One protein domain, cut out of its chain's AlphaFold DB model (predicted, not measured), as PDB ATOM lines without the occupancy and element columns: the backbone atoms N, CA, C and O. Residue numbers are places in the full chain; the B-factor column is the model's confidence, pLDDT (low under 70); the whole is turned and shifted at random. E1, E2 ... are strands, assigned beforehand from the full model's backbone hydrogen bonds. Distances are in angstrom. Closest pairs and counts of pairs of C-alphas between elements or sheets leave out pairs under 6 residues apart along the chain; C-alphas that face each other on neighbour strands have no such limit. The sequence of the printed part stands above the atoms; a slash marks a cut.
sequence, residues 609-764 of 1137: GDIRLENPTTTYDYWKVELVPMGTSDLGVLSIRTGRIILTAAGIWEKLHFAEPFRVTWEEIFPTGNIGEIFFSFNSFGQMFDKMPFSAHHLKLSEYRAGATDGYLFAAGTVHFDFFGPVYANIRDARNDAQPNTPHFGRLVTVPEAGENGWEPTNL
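AT A GLANCE: This is residues 609 to 764 of the 1137 residues of an uncharacterized protein of Methanosaeta sp. PtaB.Bin039 (UniProt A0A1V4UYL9). Two strongly twisted antiparallel sheets stand end to end along an elongated body, a branched sheet of E1 to E7 making one end and a sheet of three long, bent strands, E8, E9 and E10, with the short E11 at its edge, making the other. The sheets come near each other where E7 approaches E8, and the last 14 printed residues, 751 to 764, have no named element. The 156 printed residues hold eleven named strands, E1 to E11 in chain order, and no named helix; the second sheet's order is E8 - E9 - E10 - E11. The class is all strand, though only 70 residues are in named elements. The whole is compact, with a radius of gyration of the C-alphas of 16.0 A and spans of 53 by 33 by 31 A.

IN THESE COORDINATES: E1 is residues 609 to 613, with C-alpha 609 at (136.202, 119.434, 197.910). E2 is 626 to 629, E3 636 to 639, E4 644 to 647 and E5 650 to 653. E6, 662 to 669, is 17.1 A long and bends by 80 degrees at residue 665; E7 is 675 to 680, 13.3 A. E8, 692 to 701, is 22.0 A long and bends by 81 degrees at 697. E9, 712 to 721, is 24.7 A long, and E10, 725 to 735, 29.8 A. E11, 747 to 750, ends with C-alpha 750 at (104.703, 101.131, 213.704).

HOW THE PARTS SIT: E1 and E3 are antiparallel neighbours, N 611 and O 636 being 2.9 A apart. E4 lies on the other side of E3, in a hairpin with it, N 639 to O 644 2.8 A. E4 runs on into E5 across a break of 2 residues, at 72 degrees. E2 and E5 are antiparallel, N 626 to O 653 2.8 A. E4 and E5 lie on one side of E6, N 647 to O 667 2.9 A and N 664 to O 650 2.8 A, and E7 on the other side, N 668 to O 677 2.9 A. E5, E6 and E7 form a meander, each strand the antiparallel neighbour of the one before. E8 to E11 form another, with N 697 to O 716 2.8 A, N 719 to O 727 2.8 A and N 734 to O 748 2.9 A. Between the sheets, the closest C-alphas of E7 and E8 are those of Phe 680 and Leu 699, 6.4 A apart; E6 and E8 are only just apart, at 8.3 A.

THE WHOLE: The C-alphas farthest apart, of Arg 641 and Phe 723, are 55.0 A from each other. The printed part has no cut. The links E1 to E2, E7 to E8 and E10 to E11 are long. The mean pLDDT of the printed part is 90.3, and no printed residue is under 70.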
ATOM      1  N   GLY A 609     136.893 119.443 199.209       90.69
ATOM      2  CA  GLY A 609     136.202 119.434 197.910       90.69
ATOM      3  C   GLY A 609     134.683 119.323 198.063       90.69
ATOM      4  O   GLY A 609     134.193 119.049 199.156       90.69
ATOM      5  N   ASP A 610     133.945 119.518 196.978       92.38
ATOM      6  CA  ASP A 610     132.479 119.478 196.950       92.38
ATOM      7  C   ASP A 610     131.980 118.054 196.693       92.38
ATOM      8  O   ASP A 610     132.576 117.332 195.893       92.38
ATOM      9  N   ILE A 611     130.884 117.647 197.339       92.75
ATOM     10  CA  ILE A 611     130.280 116.312 197.202       92.75
ATOM     11  C   ILE A 611     129.001 116.364 196.371       92.75
ATOM     12  O   ILE A 611     128.125 117.202 196.590       92.75
ATOM     13  N   ARG A 612     128.876 115.404 195.450       90.50
ATOM     14  CA  ARG A 612     127.724 115.210 194.562       90.50
ATOM     15  C   ARG A 612     127.303 113.744 194.536       90.50
ATOM     16  O   ARG A 612     128.144 112.848 194.631       90.50
ATOM     17  N   LEU A 613     126.011 113.496 194.338       86.62
ATOM     18  CA  LEU A 613     125.518 112.152 194.032       86.62
ATOM     19  C   LEU A 613     125.864 111.771 192.585       86.62
ATOM     20  O   LEU A 613     125.962 112.627 191.703       86.62
ATOM     21  N   GLU A 614     126.035 110.472 192.323       78.94
ATOM     22  CA  GLU A 614     126.168 109.967 190.948       78.94
ATOM     23  C   GLU A 614     124.852 110.048 190.169       78.94
ATOM     24  O   GLU A 614     124.864 110.281 188.960       78.94
ATOM     25  N   ASN A 615     123.741 109.855 190.879       79.56
ATOM     26  CA  ASN A 615     122.374 109.845 190.375       79.56
ATOM     27  C   ASN A 615     121.539 110.900 191.123       79.56
ATOM     28  O   ASN A 615     121.932 111.313 192.211       79.56
ATOM     29  N   PRO A 616     120.374 111.328 190.599       78.44
ATOM     30  CA  PRO A 616     119.529 112.321 191.271       78.44
ATOM     31  C   PRO A 616     119.107 111.925 192.692       78.44
ATOM     32  O   PRO A 616     118.901 112.799 193.528       78.44
ATOM     33  N   THR A 617     118.995 110.622 192.963       82.06
ATOM     34  CA  THR A 617     118.742 110.057 194.292       82.06
ATOM     35  C   THR A 617     119.610 108.820 194.504       82.06
ATOM     36  O   THR A 617     120.094 108.202 193.548       82.06
ATOM     37  N   THR A 618     119.879 108.469 195.756       90.62
ATOM     38  CA  THR A 618     120.637 107.265 196.125       90.62
ATOM     39  C   THR A 618     120.094 106.719 197.439       90.62
ATOM     40  O   THR A 618     119.648 107.493 198.269       90.62
ATOM     41  N   THR A 619     120.080 105.406 197.641       92.25
ATOM     42  CA  THR A 619     119.466 104.788 198.826       92.25
ATOM     43  C   THR A 619     120.535 104.374 199.828       92.25
ATOM     44  O   THR A 619     121.471 103.677 199.450       92.25
ATOM     45  N   TYR A 620     120.376 104.748 201.102       93.12
ATOM     46  CA  TYR A 620     121.203 104.201 202.177       93.12
ATOM     47  C   TYR A 620     120.956 102.703 202.327       93.12
ATOM     48  O   TYR A 620     119.810 102.269 202.464       93.12
ATOM     49  N   ASP A 621     122.017 101.908 202.378       91.81
ATOM     50  CA  ASP A 621     121.888 100.458 202.384       91.81
ATOM     51  C   ASP A 621     121.285  99.895 203.666       91.81
ATOM     52  O   ASP A 621     120.422  99.020 203.582       91.81
ATOM     53  N   TYR A 622     121.686 100.394 204.837       93.06
ATOM     54  CA  TYR A 622     121.190  99.854 206.103       93.06
ATOM     55  C   TYR A 622     119.733 100.249 206.373       93.06
ATOM     56  O   TYR A 622     118.911  99.378 206.657       93.06
ATOM     57  N   TRP A 623     119.396 101.538 206.234       93.44
ATOM     58  CA  TRP A 623     118.056 102.069 206.526       93.44
ATOM     59  C   TRP A 623     117.066 101.946 205.368       93.44
ATOM     60  O   TRP A 623     115.869 102.051 205.611       93.44
ATOM     61  N   LYS A 624     117.533 101.750 204.126       91.88
ATOM     62  CA  LYS A 624     116.709 101.715 202.901       91.88
ATOM     63  C   LYS A 624     115.819 102.952 202.701       91.88
ATOM     64  O   LYS A 624     114.718 102.851 202.174       91.88
ATOM     65  N   VAL A 625     116.330 104.120 203.092       93.50
ATOM     66  CA  VAL A 625     115.755 105.448 202.805       93.50
ATOM     67  C   VAL A 625     116.612 106.172 201.767       93.50
ATOM     68  O   VAL A 625     117.807 105.887 201.642       93.50
ATOM     69  N   GLU A 626     116.027 107.084 200.998       93.81
ATOM     70  CA  GLU A 626     116.737 107.803 199.940       93.81
ATOM     71  C   GLU A 626     117.425 109.072 200.455       93.81
ATOM     72  O   GLU A 626     116.819 109.886 201.140       93.81
ATOM     73  N   LEU A 627     118.680 109.269 200.068       93.19
ATOM     74  CA  LEU A 627     119.399 110.531 200.113       93.19
ATOM     75  C   LEU A 627     119.117 111.321 198.833       93.19
ATOM     76  O   LEU A 627     119.363 110.837 197.720       93.19
ATOM     77  N   VAL A 628     118.634 112.551 198.990       92.25
ATOM     78  CA  VAL A 628     118.283 113.447 197.882       92.25
ATOM     79  C   VAL A 628     118.907 114.838 198.060       92.25
ATOM     80  O   VAL A 628     119.067 115.298 199.192       92.25
ATOM     81  N   PRO A 629     119.279 115.536 196.975       91.31
ATOM     82  CA  PRO A 629     119.793 116.900 197.047       91.31
ATOM     83  C   PRO A 629     118.671 117.910 197.331       91.31
ATOM     84  O   PRO A 629     117.577 117.814 196.776       91.31
ATOM     85  N   MET A 630     118.955 118.927 198.148       87.12
ATOM     86  CA  MET A 630     118.006 119.985 198.513       87.12
ATOM     87  C   MET A 630     118.421 121.323 197.887       87.12
ATOM     88  O   MET A 630     119.238 122.061 198.433       87.12
ATOM     89  N   GLY A 631     117.827 121.653 196.738       79.75
ATOM     90  CA  GLY A 631     117.975 122.946 196.052       79.75
ATOM     91  C   GLY A 631     119.175 123.059 195.102       79.75
ATOM     92  O   GLY A 631     119.012 123.576 193.998       79.75
ATOM     93  N   THR A 632     120.355 122.564 195.485       77.44
ATOM     94  CA  THR A 632     121.571 122.545 194.644       77.44
ATOM     95  C   THR A 632     122.040 121.125 194.356       77.44
ATOM     96  O   THR A 632     121.726 120.204 195.099       77.44
ATOM     97  N   SER A 633     122.826 120.934 193.291       78.75
ATOM     98  CA  SER A 633     123.445 119.634 192.985       78.75
ATOM     99  C   SER A 633     124.578 119.248 193.942       78.75
ATOM    100  O   SER A 633     124.929 118.075 194.019       78.75
ATOM    101  N   ASP A 634     125.171 120.229 194.626       83.88
ATOM    102  CA  ASP A 634     126.185 120.015 195.658       83.88
ATOM    103  C   ASP A 634     125.488 119.721 196.987       83.88
ATOM    104  O   ASP A 634     124.665 120.520 197.437       83.88
ATOM    105  N   LEU A 635     125.802 118.576 197.596       88.25
ATOM    106  CA  LEU A 635     125.182 118.125 198.847       88.25
ATOM    107  C   LEU A 635     125.930 118.656 200.073       88.25
ATOM    108  O   LEU A 635     125.354 118.773 201.157       88.25
ATOM    109  N   GLY A 636     127.221 118.947 199.920       91.50
ATOM    110  CA  GLY A 636     128.090 119.348 201.016       91.50
ATOM    111  C   GLY A 636     129.571 119.250 200.669       91.50
ATOM    112  O   GLY A 636     129.944 119.307 199.499       91.50
ATOM    113  N   VAL A 637     130.410 119.096 201.695       92.94
ATOM    114  CA  VAL A 637     131.872 119.181 201.578       92.94
ATOM    115  C   VAL A 637     132.574 117.921 202.080       92.94
ATOM    116  O   VAL A 637     132.193 117.314 203.077       92.94
ATOM    117  N   LEU A 638     133.653 117.552 201.405       94.06
ATOM    118  CA  LEU A 638     134.589 116.499 201.772       94.06
ATOM    119  C   LEU A 638     135.833 117.113 202.402       94.06
ATOM    120  O   LEU A 638     136.458 117.985 201.811       94.06
ATOM    121  N   SER A 639     136.252 116.594 203.550       92.25
ATOM    122  CA  SER A 639     137.524 116.917 204.190       92.25
ATOM    123  C   SER A 639     138.340 115.643 204.382       92.25
ATOM    124  O   SER A 639     138.132 114.877 205.331       92.25
ATOM    125  N   ILE A 640     139.322 115.436 203.498       91.62
ATOM    126  CA  ILE A 640     140.270 114.320 203.606       91.62
ATOM    127  C   ILE A 640     141.100 114.446 204.885       91.62
ATOM    128  O   ILE A 640     141.320 113.457 205.572       91.62
ATOM    129  N   ARG A 641     141.513 115.657 205.268       88.62
ATOM    130  CA  ARG A 641     142.357 115.874 206.453       88.62
ATOM    131  C   ARG A 641     141.683 115.517 207.778       88.62
ATOM    132  O   ARG A 641     142.374 115.111 208.710       88.62
ATOM    133  N   THR A 642     140.362 115.674 207.886       90.06
ATOM    134  CA  THR A 642     139.610 115.246 209.083       90.06
ATOM    135  C   THR A 642     138.963 113.873 208.924       90.06
ATOM    136  O   THR A 642     138.484 113.327 209.913       90.06
ATOM    137  N   GLY A 643     138.935 113.324 207.706       91.31
ATOM    138  CA  GLY A 643     138.272 112.058 207.401       91.31
ATOM    139  C   GLY A 643     136.751 112.152 207.489       91.31
ATOM    140  O   GLY A 643     136.139 111.273 208.078       91.31
ATOM    141  N   ARG A 644     136.146 113.236 206.985       93.12
ATOM    142  CA  ARG A 644     134.694 113.475 207.074       93.12
ATOM    143  C   ARG A 644     134.121 113.978 205.762       93.12
ATOM    144  O   ARG A 644     134.754 114.789 205.088       93.12
ATOM    145  N   ILE A 645     132.905 113.555 205.471       94.94
ATOM    146  CA  ILE A 645     131.985 114.208 204.544       94.94
ATOM    147  C   ILE A 645     130.932 114.904 205.399       94.94
ATOM    148  O   ILE A 645     130.454 114.313 206.360       94.94
ATOM    149  N   ILE A 646     130.604 116.149 205.078       94.44
ATOM    150  CA  ILE A 646     129.604 116.937 205.793       94.44
ATOM    151  C   ILE A 646     128.539 117.349 204.788       94.44
ATOM    152  O   ILE A 646     128.808 118.177 203.917       94.44
ATOM    153  N   LEU A 647     127.343 116.779 204.906       94.00
ATOM    154  CA  LEU A 647     126.196 117.121 204.072       94.00
ATOM    155  C   LEU A 647     125.395 118.249 204.733       94.00
ATOM    156  O   LEU A 647     125.094 118.188 205.920       94.00
ATOM    157  N   THR A 648     125.062 119.289 203.970       91.25
ATOM    158  CA  THR A 648     124.322 120.480 204.455       91.25
ATOM    159  C   THR A 648     123.180 120.904 203.525       91.25
ATOM    160  O   THR A 648     122.311 121.691 203.905       91.25
ATOM    161  N   ALA A 649     123.159 120.365 202.306       90.69
ATOM    162  CA  ALA A 649     122.141 120.590 201.287       90.69
ATOM    163  C   ALA A 649     121.561 119.249 200.808       90.69
ATOM    164  O   ALA A 649     121.396 119.011 199.614       90.69
ATOM    165  N   ALA A 650     121.264 118.362 201.758       92.38
ATOM    166  CA  ALA A 650     120.697 117.045 201.503       92.38
ATOM    167  C   ALA A 650     119.386 116.840 202.278       92.38
ATOM    168  O   ALA A 650     119.053 117.604 203.189       92.38
ATOM    169  N   GLY A 651     118.622 115.827 201.893       92.38
ATOM    170  CA  GLY A 651     117.406 115.394 202.564       92.38
ATOM    171  C   GLY A 651     117.315 113.876 202.581       92.38
ATOM    172  O   GLY A 651     117.794 113.215 201.660       92.38
ATOM    173  N   ILE A 652     116.707 113.338 203.634       93.81
ATOM    174  CA  ILE A 652     116.400 111.914 203.759       93.81
ATOM    175  C   ILE A 652     114.922 111.724 203.458       93.81
ATOM    176  O   ILE A 652     114.068 112.345 204.091       93.81
ATOM    177  N   TRP A 653     114.621 110.867 202.494       92.88
ATOM    178  CA  TRP A 653     113.272 110.636 202.019       92.88
ATOM    179  C   TRP A 653     112.881 109.177 202.159       92.88
ATOM    180  O   TRP A 653     113.514 108.282 201.594       92.88
ATOM    181  N   GLU A 654     111.783 108.952 202.867       92.75
ATOM    182  CA  GLU A 654     110.987 107.754 202.694       92.75
ATOM    183  C   GLU A 654     109.711 108.129 201.934       92.75
ATOM    184  O   GLU A 654     109.001 109.045 202.329       92.75
ATOM    185  N   LYS A 655     109.492 107.492 200.779       88.62
ATOM    186  CA  LYS A 655     108.526 107.945 199.767       88.62
ATOM    187  C   LYS A 655     107.110 107.413 199.953       88.62
ATOM    188  O   LYS A 655     106.203 107.930 199.303       88.62
ATOM    189  N   LEU A 656     106.924 106.326 200.702       89.94
ATOM    190  CA  LEU A 656     105.627 105.661 200.773       89.94
ATOM    191  C   LEU A 656     104.705 106.395 201.738       89.94
ATOM    192  O   LEU A 656     103.565 106.674 201.371       89.94
ATOM    193  N   HIS A 657     105.202 106.727 202.931       92.75
ATOM    194  CA  HIS A 657     104.382 107.302 203.993       92.75
ATOM    195  C   HIS A 657     104.613 108.810 204.131       92.75
ATOM    196  O   HIS A 657     103.678 109.524 204.491       92.75
ATOM    197  N   PHE A 658     105.806 109.324 203.798       94.50
ATOM    198  CA  PHE A 658     106.101 110.760 203.868       94.50
ATOM    199  C   PHE A 658     106.079 111.460 202.503       94.50
ATOM    200  O   PHE A 658     106.686 111.014 201.529       94.50
ATOM    201  N   ALA A 659     105.385 112.601 202.433       94.06
ATOM    202  CA  ALA A 659     105.200 113.335 201.178       94.06
ATOM    203  C   ALA A 659     106.479 114.024 200.680       94.06
ATOM    204  O   ALA A 659     106.742 114.032 199.478       94.06
ATOM    205  N   GLU A 660     107.276 114.579 201.593       93.19
ATOM    206  CA  GLU A 660     108.464 115.379 201.287       93.19
ATOM    207  C   GLU A 660     109.712 114.828 202.009       93.19
ATOM    208  O   GLU A 660     109.600 114.220 203.082       93.19
ATOM    209  N   PRO A 661     110.928 115.046 201.473       92.62
ATOM    210  CA  PRO A 661     112.169 114.683 202.150       92.62
ATOM    211  C   PRO A 661     112.389 115.502 203.428       92.62
ATOM    212  O   PRO A 661     112.251 116.728 203.450       92.62
ATOM    213  N   PHE A 662     112.854 114.845 204.488       93.00
ATOM    214  CA  PHE A 662     113.310 115.516 205.699       93.00
ATOM    215  C   PHE A 662     114.670 116.160 205.460       93.00
ATOM    216  O   PHE A 662     115.683 115.478 205.291       93.00
ATOM    217  N   ARG A 663     114.706 117.495 205.449       91.69
ATOM    218  CA  ARG A 663     115.941 118.244 205.211       91.69
ATOM    219  C   ARG A 663     116.969 117.967 206.306       91.69
ATOM    220  O   ARG A 663     116.694 118.144 207.490       91.69
ATOM    221  N   VAL A 664     118.184 117.652 205.887       91.06
ATOM    222  CA  VAL A 664     119.364 117.534 206.737       91.06
ATOM    223  C   VAL A 664     120.078 118.883 206.750       91.06
ATOM    224  O   VAL A 664     120.431 119.430 205.707       91.06
ATOM    225  N   THR A 665     120.256 119.456 207.940       89.88
ATOM    226  CA  THR A 665     121.040 120.692 208.127       89.88
ATOM    227  C   THR A 665     122.526 120.405 208.294       89.88
ATOM    228  O   THR A 665     123.354 121.238 207.929       89.88
ATOM    229  N   TRP A 666     122.851 119.224 208.822       93.50
ATOM    230  CA  TRP A 666     124.208 118.737 209.000       93.50
ATOM    231  C   TRP A 666     124.185 117.218 209.159       93.50
ATOM    232  O   TRP A 666     123.490 116.710 210.032       93.50
ATOM    233  N   GLU A 667     124.946 116.494 208.349       94.19
ATOM    234  CA  GLU A 667     125.199 115.062 208.524       94.19
ATOM    235  C   GLU A 667     126.672 114.772 208.278       94.19
ATOM    236  O   GLU A 667     127.216 115.134 207.232       94.19
ATOM    237  N   GLU A 668     127.315 114.116 209.238       94.69
ATOM    238  CA  GLU A 668     128.681 113.637 209.090       94.69
ATOM    239  C   GLU A 668     128.696 112.193 208.597       94.69
ATOM    240  O   GLU A 668     128.167 111.306 209.258       94.69
ATOM    241  N   ILE A 669     129.379 111.936 207.483       94.69
ATOM    242  CA  ILE A 669     129.649 110.582 206.993       94.69
ATOM    243  C   ILE A 669     131.151 110.312 207.077       94.69
ATOM    244  O   ILE A 669     131.985 111.102 206.615       94.69
ATOM    245  N   PHE A 670     131.505 109.171 207.664       94.69
ATOM    246  CA  PHE A 670     132.882 108.702 207.777       94.69
ATOM    247  C   PHE A 670     133.251 107.713 206.652       94.69
ATOM    248  O   PHE A 670     132.380 107.056 206.088       94.69
ATOM    249  N   PRO A 671     134.553 107.513 206.371       93.00
ATOM    250  CA  PRO A 671     135.066 106.500 205.444       93.00
ATOM    251  C   PRO A 671     134.569 105.072 205.679       93.00
ATOM    252  O   PRO A 671     134.545 104.266 204.757       93.00
ATOM    253  N   THR A 672     134.183 104.739 206.913       91.81
ATOM    254  CA  THR A 672     133.593 103.438 207.253       91.81
ATOM    255  C   THR A 672     132.126 103.324 206.838       91.81
ATOM    256  O   THR A 672     131.488 102.354 207.217       91.81
ATOM    257  N   GLY A 673     131.561 104.329 206.163       90.75
ATOM    258  CA  GLY A 673     130.135 104.425 205.860       90.75
ATOM    259  C   GLY A 673     129.269 104.831 207.053       90.75
ATOM    260  O   GLY A 673     128.081 105.072 206.876       90.75
ATOM    261  N   ASN A 674     129.824 104.905 208.267       91.56
ATOM    262  CA  ASN A 674     129.058 105.255 209.461       91.56
ATOM    263  C   ASN A 674     128.672 106.733 209.450       91.56
ATOM    264  O   ASN A 674     129.487 107.589 209.093       91.56
ATOM    265  N   ILE A 675     127.466 107.005 209.938       91.75
ATOM    266  CA  ILE A 675     127.008 108.356 210.241       91.75
ATOM    267  C   ILE A 675     127.554 108.753 211.618       91.75
ATOM    268  O   ILE A 675     127.499 107.967 212.566       91.75
ATOM    269  N   GLY A 676     128.134 109.947 211.701       89.88
ATOM    270  CA  GLY A 676     128.523 110.604 212.942       89.88
ATOM    271  C   GLY A 676     127.348 111.369 213.535       89.88
ATOM    272  O   GLY A 676     126.364 110.776 213.967       89.88
ATOM    273  N   GLU A 677     127.453 112.694 213.557       91.25
ATOM    274  CA  GLU A 677     126.344 113.553 213.970       91.25
ATOM    275  C   GLU A 677     125.382 113.810 212.807       91.25
ATOM    276  O   GLU A 677     125.813 114.087 211.686       91.25
ATOM    277  N   ILE A 678     124.079 113.765 213.091       92.06
ATOM    278  CA  ILE A 678     123.019 114.114 212.147       92.06
ATOM    279  C   ILE A 678     122.027 115.077 212.799       92.06
ATOM    280  O   ILE A 678     121.537 114.843 213.904       92.06
ATOM    281  N   PHE A 679     121.727 116.166 212.100       91.81
ATOM    282  CA  PHE A 679     120.814 117.211 212.536       91.81
ATOM    283  C   PHE A 679     119.810 117.517 211.430       91.81
ATOM    284  O   PHE A 679     120.155 118.021 210.354       91.81
ATOM    285  N   PHE A 680     118.542 117.257 211.718       91.19
ATOM    286  CA  PHE A 680     117.436 117.529 210.812       91.19
ATOM    287  C   PHE A 680     116.894 118.951 210.974       91.19
ATOM    288  O   PHE A 680     116.986 119.567 212.036       91.19
ATOM    289  N   SER A 681     116.290 119.468 209.908       87.19
ATOM    290  CA  SER A 681     115.411 120.629 209.970       87.19
ATOM    291  C   SER A 681     114.005 120.180 210.345       87.19
ATOM    292  O   SER A 681     113.475 119.245 209.752       87.19
ATOM    293  N   PHE A 682     113.369 120.908 211.256       83.38
ATOM    294  CA  PHE A 682     111.970 120.682 211.637       83.38
ATOM    295  C   PHE A 682     110.980 121.495 210.791       83.38
ATOM    296  O   PHE A 682     109.812 121.645 211.154       83.38
ATOM    297  N   ASN A 683     111.425 122.055 209.658       82.94
ATOM    298  CA  ASN A 683     110.506 122.698 208.728       82.94
ATOM    299  C   ASN A 683     109.574 121.641 208.126       82.94
ATOM    300  O   ASN A 683     109.990 120.843 207.294       82.94
ATOM    301  N   SER A 684     108.317 121.678 208.550       82.31
ATOM    302  CA  SER A 684     107.293 120.707 208.168       82.31
ATOM    303  C   SER A 684     106.358 121.239 207.078       82.31
ATOM    304  O   SER A 684     105.260 120.724 206.885       82.31
ATOM    305  N   PHE A 685     106.748 122.310 206.379       85.44
ATOM    306  CA  PHE A 685     105.931 122.871 205.310       85.44
ATOM    307  C   PHE A 685     105.677 121.831 204.210       85.44
ATOM    308  O   PHE A 685     106.623 121.315 203.621       85.44
ATOM    309  N   GLY A 686     104.402 121.547 203.938       89.31
ATOM    310  CA  GLY A 686     103.986 120.555 202.942       89.31
ATOM    311  C   GLY A 686     104.169 119.097 203.373       89.31
ATOM    312  O   GLY A 686     103.775 118.209 202.624       89.31
ATOM    313  N   GLN A 687     104.716 118.838 204.565       94.12
ATOM    314  CA  GLN A 687     104.963 117.475 205.014       94.12
ATOM    315  C   GLN A 687     103.658 116.773 205.409       94.12
ATOM    316  O   GLN A 687     102.780 117.345 206.063       94.12
ATOM    317  N   MET A 688     103.549 115.508 205.021       94.94
ATOM    318  CA  MET A 688     102.412 114.647 205.340       94.94
ATOM    319  C   MET A 688     102.909 113.272 205.771       94.94
ATOM    320  O   MET A 688     103.954 112.837 205.303       94.94
ATOM    321  N   PHE A 689     102.143 112.603 206.625       95.12
ATOM    322  CA  PHE A 689     102.285 111.193 206.965       95.12
ATOM    323  C   PHE A 689     101.009 110.473 206.524       95.12
ATOM    324  O   PHE A 689      99.917 110.883 206.915       95.12
ATOM    325  N   ASP A 690     101.116 109.474 205.649       93.88
ATOM    326  CA  ASP A 690      99.974 108.801 205.012       93.88
ATOM    327  C   ASP A 690      98.977 109.770 204.371       93.88
ATOM    328  O   ASP A 690      97.757 109.592 204.412       93.88
ATOM    329  N   LYS A 691      99.519 110.836 203.768       93.06
ATOM    330  CA  LYS A 691      98.772 111.957 203.171       93.06
ATOM    331  C   LYS A 691      97.938 112.776 204.171       93.06
ATOM    332  O   LYS A 691      97.167 113.631 203.746       93.06
ATOM    333  N   MET A 692      98.100 112.564 205.477       92.94
ATOM    334  CA  MET A 692      97.563 113.433 206.527       92.94
ATOM    335  C   MET A 692      98.618 114.475 206.921       92.94
ATOM    336  O   MET A 692      99.802 114.134 206.974       92.94
ATOM    337  N   PRO A 693      98.254 115.739 207.205       93.81
ATOM    338  CA  PRO A 693      99.235 116.761 207.564       93.81
ATOM    339  C   PRO A 693     100.075 116.345 208.777       93.81
ATOM    340  O   PRO A 693      99.532 115.922 209.799       93.81
ATOM    341  N   PHE A 694     101.398 116.490 208.670       94.94
ATOM    342  CA  PHE A 694     102.335 116.074 209.710       94.94
ATOM    343  C   PHE A 694     103.326 117.187 210.044       94.94
ATOM    344  O   PHE A 694     103.979 117.744 209.165       94.94
ATOM    345  N   SER A 695     103.455 117.497 211.333       93.94
ATOM    346  CA  SER A 695     104.447 118.441 211.854       93.94
ATOM    347  C   SER A 695     105.498 117.697 212.666       93.94
ATOM    348  O   SER A 695     105.215 117.247 213.773       93.94
ATOM    349  N   ALA A 696     106.709 117.573 212.125       91.94
ATOM    350  CA  ALA A 696     107.817 116.873 212.767       91.94
ATOM    351  C   ALA A 696     108.420 117.713 213.903       91.94
ATOM    352  O   ALA A 696     108.764 118.879 213.716       91.94
ATOM    353  N   HIS A 697     108.565 117.110 215.081       89.88
ATOM    354  CA  HIS A 697     109.180 117.716 216.268       89.88
ATOM    355  C   HIS A 697     110.549 117.091 216.563       89.88
ATOM    356  O   HIS A 697     111.455 117.771 217.042       89.88
ATOM    357  N   HIS A 698     110.708 115.804 216.244       89.94
ATOM    358  CA  HIS A 698     111.951 115.063 216.388       89.94
ATOM    359  C   HIS A 698     112.140 114.089 215.227       89.94
ATOM    360  O   HIS A 698     111.189 113.451 214.785       89.94
ATOM    361  N   LEU A 699     113.375 113.969 214.746       92.06
ATOM    362  CA  LEU A 699     113.754 113.073 213.660       92.06
ATOM    363  C   LEU A 699     115.085 112.416 213.996       92.06
ATOM    364  O   LEU A 699     116.004 113.086 214.478       92.06
ATOM    365  N   LYS A 700     115.191 111.117 213.718       90.88
ATOM    366  CA  LYS A 700     116.387 110.326 213.998       90.88
ATOM    367  C   LYS A 700     116.481 109.124 213.062       90.88
ATOM    368  O   LYS A 700     115.481 108.487 212.753       90.88
ATOM    369  N   LEU A 701     117.701 108.764 212.673       92.56
ATOM    370  CA  LEU A 701     118.001 107.446 212.116       92.56
ATOM    371  C   LEU A 701     118.477 106.506 213.227       92.56
ATOM    372  O   LEU A 701     119.235 106.906 214.113       92.56
ATOM    373  N   SER A 702     118.036 105.251 213.190       91.62
ATOM    374  CA  SER A 702     118.480 104.242 214.152       91.62
ATOM    375  C   SER A 702     119.992 104.035 214.092       91.62
ATOM    376  O   SER A 702     120.596 104.140 213.026       91.62
ATOM    377  N   GLU A 703     120.606 103.664 215.214       90.94
ATOM    378  CA  GLU A 703     122.022 103.286 215.220       90.94
ATOM    379  C   GLU A 703     122.272 102.075 214.315       90.94
ATOM    380  O   GLU A 703     121.466 101.143 214.266       90.94
ATOM    381  N   TYR A 704     123.405 102.084 213.615       90.31
ATOM    382  CA  TYR A 704     123.805 100.978 212.758       90.31
ATOM    383  C   TYR A 704     124.230  99.752 213.573       90.31
ATOM    384  O   TYR A 704     125.066  99.843 214.476       90.31
ATOM    385  N   ARG A 705     123.697  98.582 213.204       88.69
ATOM    386  CA  ARG A 705     124.108  97.274 213.729       88.69
ATOM    387  C   ARG A 705     124.466  96.350 212.572       88.69
ATOM    388  O   ARG A 705     123.600  95.955 211.797       88.69
ATOM    389  N   ALA A 706     125.744  95.989 212.478       86.56
ATOM    390  CA  ALA A 706     126.250  95.157 211.390       86.56
ATOM    391  C   ALA A 706     125.496  93.817 211.282       86.56
ATOM    392  O   ALA A 706     125.362  93.091 212.269       86.56
ATOM    393  N   GLY A 707     125.025  93.496 210.073       84.12
ATOM    394  CA  GLY A 707     124.282  92.268 209.767       84.12
ATOM    395  C   GLY A 707     122.815  92.258 210.212       84.12
ATOM    396  O   GLY A 707     122.126  91.269 209.966       84.12
ATOM    397  N   ALA A 708     122.324  93.321 210.854       85.12
ATOM    398  CA  ALA A 708     120.915  93.454 211.198       85.12
ATOM    399  C   ALA A 708     120.119  94.070 210.033       85.12
ATOM    400  O   ALA A 708     120.639  94.867 209.257       85.12
ATOM    401  N   THR A 709     118.837  93.725 209.922       83.62
ATOM    402  CA  THR A 709     117.915  94.273 208.907       83.62
ATOM    403  C   THR A 709     116.805  95.100 209.554       83.62
ATOM    404  O   THR A 709     115.676  95.103 209.081       83.62
ATOM    405  N   ASP A 710     117.112  95.748 210.677       84.88
ATOM    406  CA  ASP A 710     116.166  96.458 211.543       84.88
ATOM    407  C   ASP A 710     116.350  97.983 211.526       84.88
ATOM    408  O   ASP A 710     115.800  98.665 212.390       84.88
ATOM    409  N   GLY A 711     117.119  98.523 210.571       92.69
ATOM    410  CA  GLY A 711     117.349  99.962 210.446       92.69
ATOM    411  C   GLY A 711     116.040 100.730 210.243       92.69
ATOM    412  O   GLY A 711     115.219 100.334 209.418       92.69
ATOM    413  N   TYR A 712     115.829 101.822 210.980       93.31
ATOM    414  CA  TYR A 712     114.590 102.606 210.910       93.31
ATOM    415  C   TYR A 712     114.819 104.118 210.900       93.31
ATOM    416  O   TYR A 712     115.792 104.621 211.466       93.31
ATOM    417  N   LEU A 713     113.881 104.828 210.274       94.19
ATOM    418  CA  LEU A 713     113.670 106.261 210.430       94.19
ATOM    419  C   LEU A 713     112.629 106.461 211.534       94.19
ATOM    420  O   LEU A 713     111.554 105.865 211.508       94.19
ATOM    421  N   PHE A 714     112.970 107.272 212.526       93.06
ATOM    422  CA  PHE A 714     112.072 107.667 213.597       93.06
ATOM    423  C   PHE A 714     111.658 109.120 213.399       93.06
ATOM    424  O   PHE A 714     112.515 109.994 213.247       93.06
ATOM    425  N   ALA A 715     110.353 109.367 213.406       93.19
ATOM    426  CA  ALA A 715     109.760 110.687 213.273       93.19
ATOM    427  C   ALA A 715     108.698 110.872 214.357       93.19
ATOM    428  O   ALA A 715     107.630 110.270 214.294       93.19
ATOM    429  N   ALA A 716     108.980 111.712 215.348       92.06
ATOM    430  CA  ALA A 716     107.992 112.096 216.348       92.06
ATOM    431  C   ALA A 716     107.415 113.464 216.007       92.06
ATOM    432  O   ALA A 716     108.145 114.389 215.628       92.06
ATOM    433  N   GLY A 717     106.103 113.606 216.139       93.12
ATOM    434  CA  GLY A 717     105.444 114.848 215.790       93.12
ATOM    435  C   GLY A 717     103.935 114.777 215.888       93.12
ATOM    436  O   GLY A 717     103.359 113.830 216.417       93.12
ATOM    437  N   THR A 718     103.304 115.813 215.356       94.62
ATOM    438  CA  THR A 718     101.858 115.978 215.402       94.62
ATOM    439  C   THR A 718     101.239 115.573 214.068       94.62
ATOM    440  O   THR A 718     101.538 116.198 213.047       94.62
ATOM    441  N   VAL A 719     100.371 114.563 214.068       94.94
ATOM    442  CA  VAL A 719      99.521 114.195 212.923       94.94
ATOM    443  C   VAL A 719      98.187 114.920 213.071       94.94
ATOM    444  O   VAL A 719      97.607 114.935 214.157       94.94
ATOM    445  N   HIS A 720      97.694 115.548 212.007       92.62
ATOM    446  CA  HIS A 720      96.412 116.246 212.030       92.62
ATOM    447  C   HIS A 720      95.307 115.410 211.389       92.62
ATOM    448  O   HIS A 720      95.400 115.046 210.220       92.62
ATOM    449  N   PHE A 721      94.235 115.168 212.140       92.44
ATOM    450  CA  PHE A 721      92.999 114.598 211.618       92.44
ATOM    451  C   PHE A 721      91.963 115.714 211.471       92.44
ATOM    452  O   PHE A 721      91.601 116.341 212.463       92.44
ATOM    453  N   ASP A 722      91.438 115.940 210.267       87.56
ATOM    454  CA  ASP A 722      90.566 117.090 209.967       87.56
ATOM    455  C   ASP A 722      89.363 117.255 210.919       87.56
ATOM    456  O   ASP A 722      88.953 118.378 211.218       87.56
ATOM    457  N   PHE A 723      88.790 116.153 211.415       89.62
ATOM    458  CA  PHE A 723      87.654 116.179 212.346       89.62
ATOM    459  C   PHE A 723      88.046 116.107 213.831       89.62
ATOM    460  O   PHE A 723      87.386 116.724 214.667       89.62
ATOM    461  N   PHE A 724      89.094 115.354 214.178       91.50
ATOM    462  CA  PHE A 724      89.504 115.131 215.573       91.50
ATOM    463  C   PHE A 724      90.575 116.107 216.068       91.50
ATOM    464  O   PHE A 724      90.815 116.201 217.271       91.50
ATOM    465  N   GLY A 725      91.197 116.851 215.158       90.62
ATOM    466  CA  GLY A 725      92.308 117.737 215.450       90.62
ATOM    467  C   GLY A 725      93.662 117.015 215.516       90.62
ATOM    468  O   GLY A 725      93.822 115.910 214.996       90.62
ATOM    469  N   PRO A 726      94.676 117.682 216.092       93.25
ATOM    470  CA  PRO A 726      96.037 117.163 216.172       93.25
ATOM    471  C   PRO A 726      96.216 116.088 217.254       93.25
ATOM    472  O   PRO A 726      95.759 116.268 218.382       93.25
ATOM    473  N   VAL A 727      96.975 115.039 216.938       94.19
ATOM    474  CA  VAL A 727      97.467 114.020 217.881       94.19
ATOM    475  C   VAL A 727      98.982 113.904 217.810       94.19
ATOM    476  O   VAL A 727      99.570 114.126 216.752       94.19
ATOM    477  N   TYR A 728      99.622 113.537 218.918       93.81
ATOM    478  CA  TYR A 728     101.067 113.325 218.946       93.81
ATOM    479  C   TYR A 728     101.385 111.846 218.716       93.81
ATOM    480  O   TYR A 728     100.924 110.986 219.467       93.81
ATOM    481  N   ALA A 729     102.179 111.547 217.690       94.12
ATOM    482  CA  ALA A 729     102.541 110.187 217.312       94.12
ATOM    483  C   ALA A 729     104.058 110.050 217.152       94.12
ATOM    484  O   ALA A 729     104.711 110.855 216.481       94.12
ATOM    485  N   ASN A 730     104.610 108.994 217.745       94.12
ATOM    486  CA  ASN A 730     105.974 108.553 217.490       94.12
ATOM    487  C   ASN A 730     105.943 107.530 216.354       94.12
ATOM    488  O   ASN A 730     105.531 106.398 216.569       94.12
ATOM    489  N   ILE A 731     106.356 107.911 215.150       94.50
ATOM    490  CA  ILE A 731     106.338 107.040 213.972       94.50
ATOM    491  C   ILE A 731     107.700 106.361 213.847       94.50
ATOM    492  O   ILE A 731     108.734 107.021 213.723       94.50
ATOM    493  N   ARG A 732     107.705 105.028 213.853       94.25
ATOM    494  CA  ARG A 732     108.886 104.207 213.593       94.25
ATOM    495  C   ARG A 732     108.702 103.463 212.282       94.25
ATOM    496  O   ARG A 732     107.963 102.483 212.223       94.25
ATOM    497  N   ASP A 733     109.431 103.904 211.270       94.31
ATOM    498  CA  ASP A 733     109.415 103.344 209.926       94.31
ATOM    499  C   ASP A 733     110.690 102.527 209.674       94.31
ATOM    500  O   ASP A 733     111.783 103.060 209.438       94.31
ATOM    501  N   ALA A 734     110.554 101.210 209.809       93.38
ATOM    502  CA  ALA A 734     111.651 100.259 209.750       93.38
ATOM    503  C   ALA A 734     111.777  99.597 208.380       93.38
ATOM    504  O   ALA A 734     110.794  99.280 207.715       93.38
ATOM    505  N   ARG A 735     113.013  99.295 207.992       92.06
ATOM    506  CA  ARG A 735     113.313  98.364 206.908       92.06
ATOM    507  C   ARG A 735     112.704  96.992 207.210       92.06
ATOM    508  O   ARG A 735     112.792  96.497 208.331       92.06
ATOM    509  N   ASN A 736     112.123  96.364 206.191       89.94
ATOM    510  CA  ASN A 736     111.495  95.052 206.277       89.94
ATOM    511  C   ASN A 736     111.701  94.245 204.985       89.94
ATOM    512  O   ASN A 736     110.789  94.064 204.177       89.94
ATOM    513  N   ASP A 737     112.908  93.713 204.803       86.06
ATOM    514  CA  ASP A 737     113.278  92.952 203.600       86.06
ATOM    515  C   ASP A 737     112.437  91.679 203.389       86.06
ATOM    516  O   ASP A 737     112.344  91.173 202.270       86.06
ATOM    517  N   ALA A 738     111.816  91.146 204.448       87.56
ATOM    518  CA  ALA A 738     110.997  89.939 204.380       87.56
ATOM    519  C   ALA A 738     109.652  90.160 203.663       87.56
ATOM    520  O   ALA A 738     109.046  89.194 203.194       87.56
ATOM    521  N   GLN A 739     109.181  91.409 203.565       88.75
ATOM    522  CA  GLN A 739     107.895  91.762 202.954       88.75
ATOM    523  C   GLN A 739     108.064  92.863 201.889       88.75
ATOM    524  O   GLN A 739     107.635  93.998 202.087       88.75
ATOM    525  N   PRO A 740     108.654  92.545 200.720       87.31
ATOM    526  CA  PRO A 740     108.941  93.525 199.667       87.31
ATOM    527  C   PRO A 740     107.712  93.967 198.854       87.31
ATOM    528  O   PRO A 740     107.817  94.869 198.029       87.31
ATOM    529  N   ASN A 741     106.554  93.330 199.044       90.69
ATOM    530  CA  ASN A 741     105.341  93.564 198.255       90.69
ATOM    531  C   ASN A 741     104.295  94.371 199.042       90.69
ATOM    532  O   ASN A 741     104.431  94.572 200.248       90.69
ATOM    533  N   THR A 742     103.224  94.796 198.360       84.06
ATOM    534  CA  THR A 742     102.051  95.445 198.970       84.06
ATOM    535  C   THR A 742     101.537  94.656 200.187       84.06
ATOM    536  O   THR A 742     101.430  93.430 200.096       84.06
ATOM    537  N   PRO A 743     101.170  95.321 201.298       88.06
ATOM    538  CA  PRO A 743     101.184  96.775 201.514       88.06
ATOM    539  C   PRO A 743     102.519  97.342 202.028       88.06
ATOM    540  O   PRO A 743     102.686  98.551 202.066       88.06
ATOM    541  N   HIS A 744     103.476  96.489 202.384       87.06
ATOM    542  CA  HIS A 744     104.707  96.870 203.082       87.06
ATOM    543  C   HIS A 744     105.770  97.503 202.178       87.06
ATOM    544  O   HIS A 744     106.500  98.382 202.619       87.06
ATOM    545  N   PHE A 745     105.902  97.042 200.928       88.62
ATOM    546  CA  PHE A 745     106.919  97.523 199.976       88.62
ATOM    547  C   PHE A 745     108.351  97.559 200.552       88.62
ATOM    548  O   PHE A 745     109.144  98.449 200.251       88.62
ATOM    549  N   GLY A 746     108.694  96.583 201.399       89.25
ATOM    550  CA  GLY A 746     109.998  96.510 202.058       89.25
ATOM    551  C   GLY A 746     110.129  97.386 203.309       89.25
ATOM    552  O   GLY A 746     111.239  97.551 203.817       89.25
ATOM    553  N   ARG A 747     109.021  97.948 203.810       91.19
ATOM    554  CA  ARG A 747     108.936  98.803 205.001       91.19
ATOM    555  C   ARG A 747     107.926  98.261 206.015       91.19
ATOM    556  O   ARG A 747     106.993  97.532 205.679       91.19
ATOM    557  N   LEU A 748     108.137  98.585 207.284       92.88
ATOM    558  CA  LEU A 748     107.215  98.302 208.376       92.88
ATOM    559  C   LEU A 748     107.123  99.524 209.285       92.88
ATOM    560  O   LEU A 748     108.013  99.784 210.097       92.88
ATOM    561  N   VAL A 749     106.016 100.240 209.157       94.38
ATOM    562  CA  VAL A 749     105.649 101.357 210.013       94.38
ATOM    563  C   VAL A 749     104.894 100.851 211.234       94.38
ATOM    564  O   VAL A 749     103.979 100.028 211.138       94.38
ATOM    565  N   THR A 750     105.306 101.361 212.388       93.88
ATOM    566  CA  THR A 750     104.703 101.131 213.704       93.88
ATOM    567  C   THR A 750     104.637 102.452 214.462       93.88
ATOM    568  O   THR A 750     105.481 103.325 214.244       93.88
ATOM    569  N   VAL A 751     103.667 102.599 215.364       93.69
ATOM    570  CA  VAL A 751     103.539 103.782 216.225       93.69
ATOM    571  C   VAL A 751     103.670 103.343 217.688       93.69
ATOM    572  O   VAL A 751     102.677 103.019 218.328       93.69
ATOM    573  N   PRO A 752     104.898 103.223 218.228       91.50
ATOM    574  CA  PRO A 752     105.102 102.801 219.612       91.50
ATOM    575  C   PRO A 752     104.441 103.745 220.628       91.50
ATOM    576  O   PRO A 752     104.571 104.964 220.526       91.50
ATOM    577  N   GLU A 753     103.810 103.173 221.660       87.00
ATOM    578  CA  GLU A 753     103.229 103.919 222.791       87.00
ATOM    579  C   GLU A 753     104.308 104.667 223.594       87.00
ATOM    580  O   GLU A 753     104.179 105.848 223.923       87.00
ATOM    581  N   ALA A 754     105.416 103.976 223.881       83.25
ATOM    582  CA  ALA A 754     106.554 104.560 224.572       83.25
ATOM    583  C   ALA A 754     107.278 105.556 223.656       83.25
ATOM    584  O   ALA A 754     107.769 105.188 222.586       83.25
ATOM    585  N   GLY A 755     107.376 106.806 224.108       73.88
ATOM    586  CA  GLY A 755     108.202 107.819 223.459       73.88
ATOM    587  C   GLY A 755     109.692 107.498 223.568       73.88
ATOM    588  O   GLY A 755     110.127 106.695 224.400       73.88
ATOM    589  N   GLU A 756     110.498 108.152 222.735       76.75
ATOM    590  CA  GLU A 756     111.949 108.120 222.893       76.75
ATOM    591  C   GLU A 756     112.375 108.967 224.109       76.75
ATOM    592  O   GLU A 756     111.707 109.932 224.483       76.75
ATOM    593  N   ASN A 757     113.491 108.613 224.754       75.56
ATOM    594  CA  ASN A 757     113.980 109.322 225.939       75.56
ATOM    595  C   ASN A 757     114.104 110.835 225.685       75.56
ATOM    596  O   ASN A 757     114.890 111.265 224.844       75.56
ATOM    597  N   GLY A 758     113.377 111.633 226.470       77.88
ATOM    598  CA  GLY A 758     113.372 113.095 226.363       77.88
ATOM    599  C   GLY A 758     112.262 113.679 225.483       77.88
ATOM    600  O   GLY A 758     112.175 114.901 225.401       77.88
ATOM    601  N   TRP A 759     111.403 112.844 224.888       82.88
ATOM    602  CA  TRP A 759     110.242 113.255 224.094       82.88
ATOM    603  C   TRP A 759     108.934 112.706 224.669       82.88
ATOM    604  O   TRP A 759     108.930 111.792 225.496       82.88
ATOM    605  N   GLU A 760     107.814 113.302 224.259       87.19
ATOM    606  CA  GLU A 760     106.489 112.903 224.733       87.19
ATOM    607  C   GLU A 760     106.129 111.483 224.245       87.19
ATOM    608  O   GLU A 760     106.501 111.090 223.131       87.19
ATOM    609  N   PRO A 761     105.430 110.675 225.066       91.12
ATOM    610  CA  PRO A 761     104.876 109.409 224.607       91.12
ATOM    611  C   PRO A 761     103.828 109.649 223.521       91.12
ATOM    612  O   PRO A 761     103.278 110.746 223.396       91.12
ATOM    613  N   THR A 762     103.550 108.614 222.734       93.31
ATOM    614  CA  THR A 762     102.446 108.672 221.776       93.31
ATOM    615  C   THR A 762     101.148 108.918 222.542       93.31
ATOM    616  O   THR A 762     100.945 108.361 223.618       93.31
ATOM    617  N   ASN A 763     100.303 109.794 222.005       94.25
ATOM    618  CA  ASN A 763      98.972 110.054 222.524       94.25
ATOM    619  C   ASN A 763      98.006 110.233 221.350       94.25
ATOM    620  O   ASN A 763      97.827 111.334 220.823       94.25
ATOM    621  N   LEU A 764      97.379 109.127 220.970       94.62
ATOM    622  CA  LEU A 764      96.352 109.016 219.944       94.62
ATOM    623  C   LEU A 764      94.941 109.181 220.520       94.62
ATOM    624  O   LEU A 764      93.966 108.807 219.866       94.62
TER     625      LEU A 764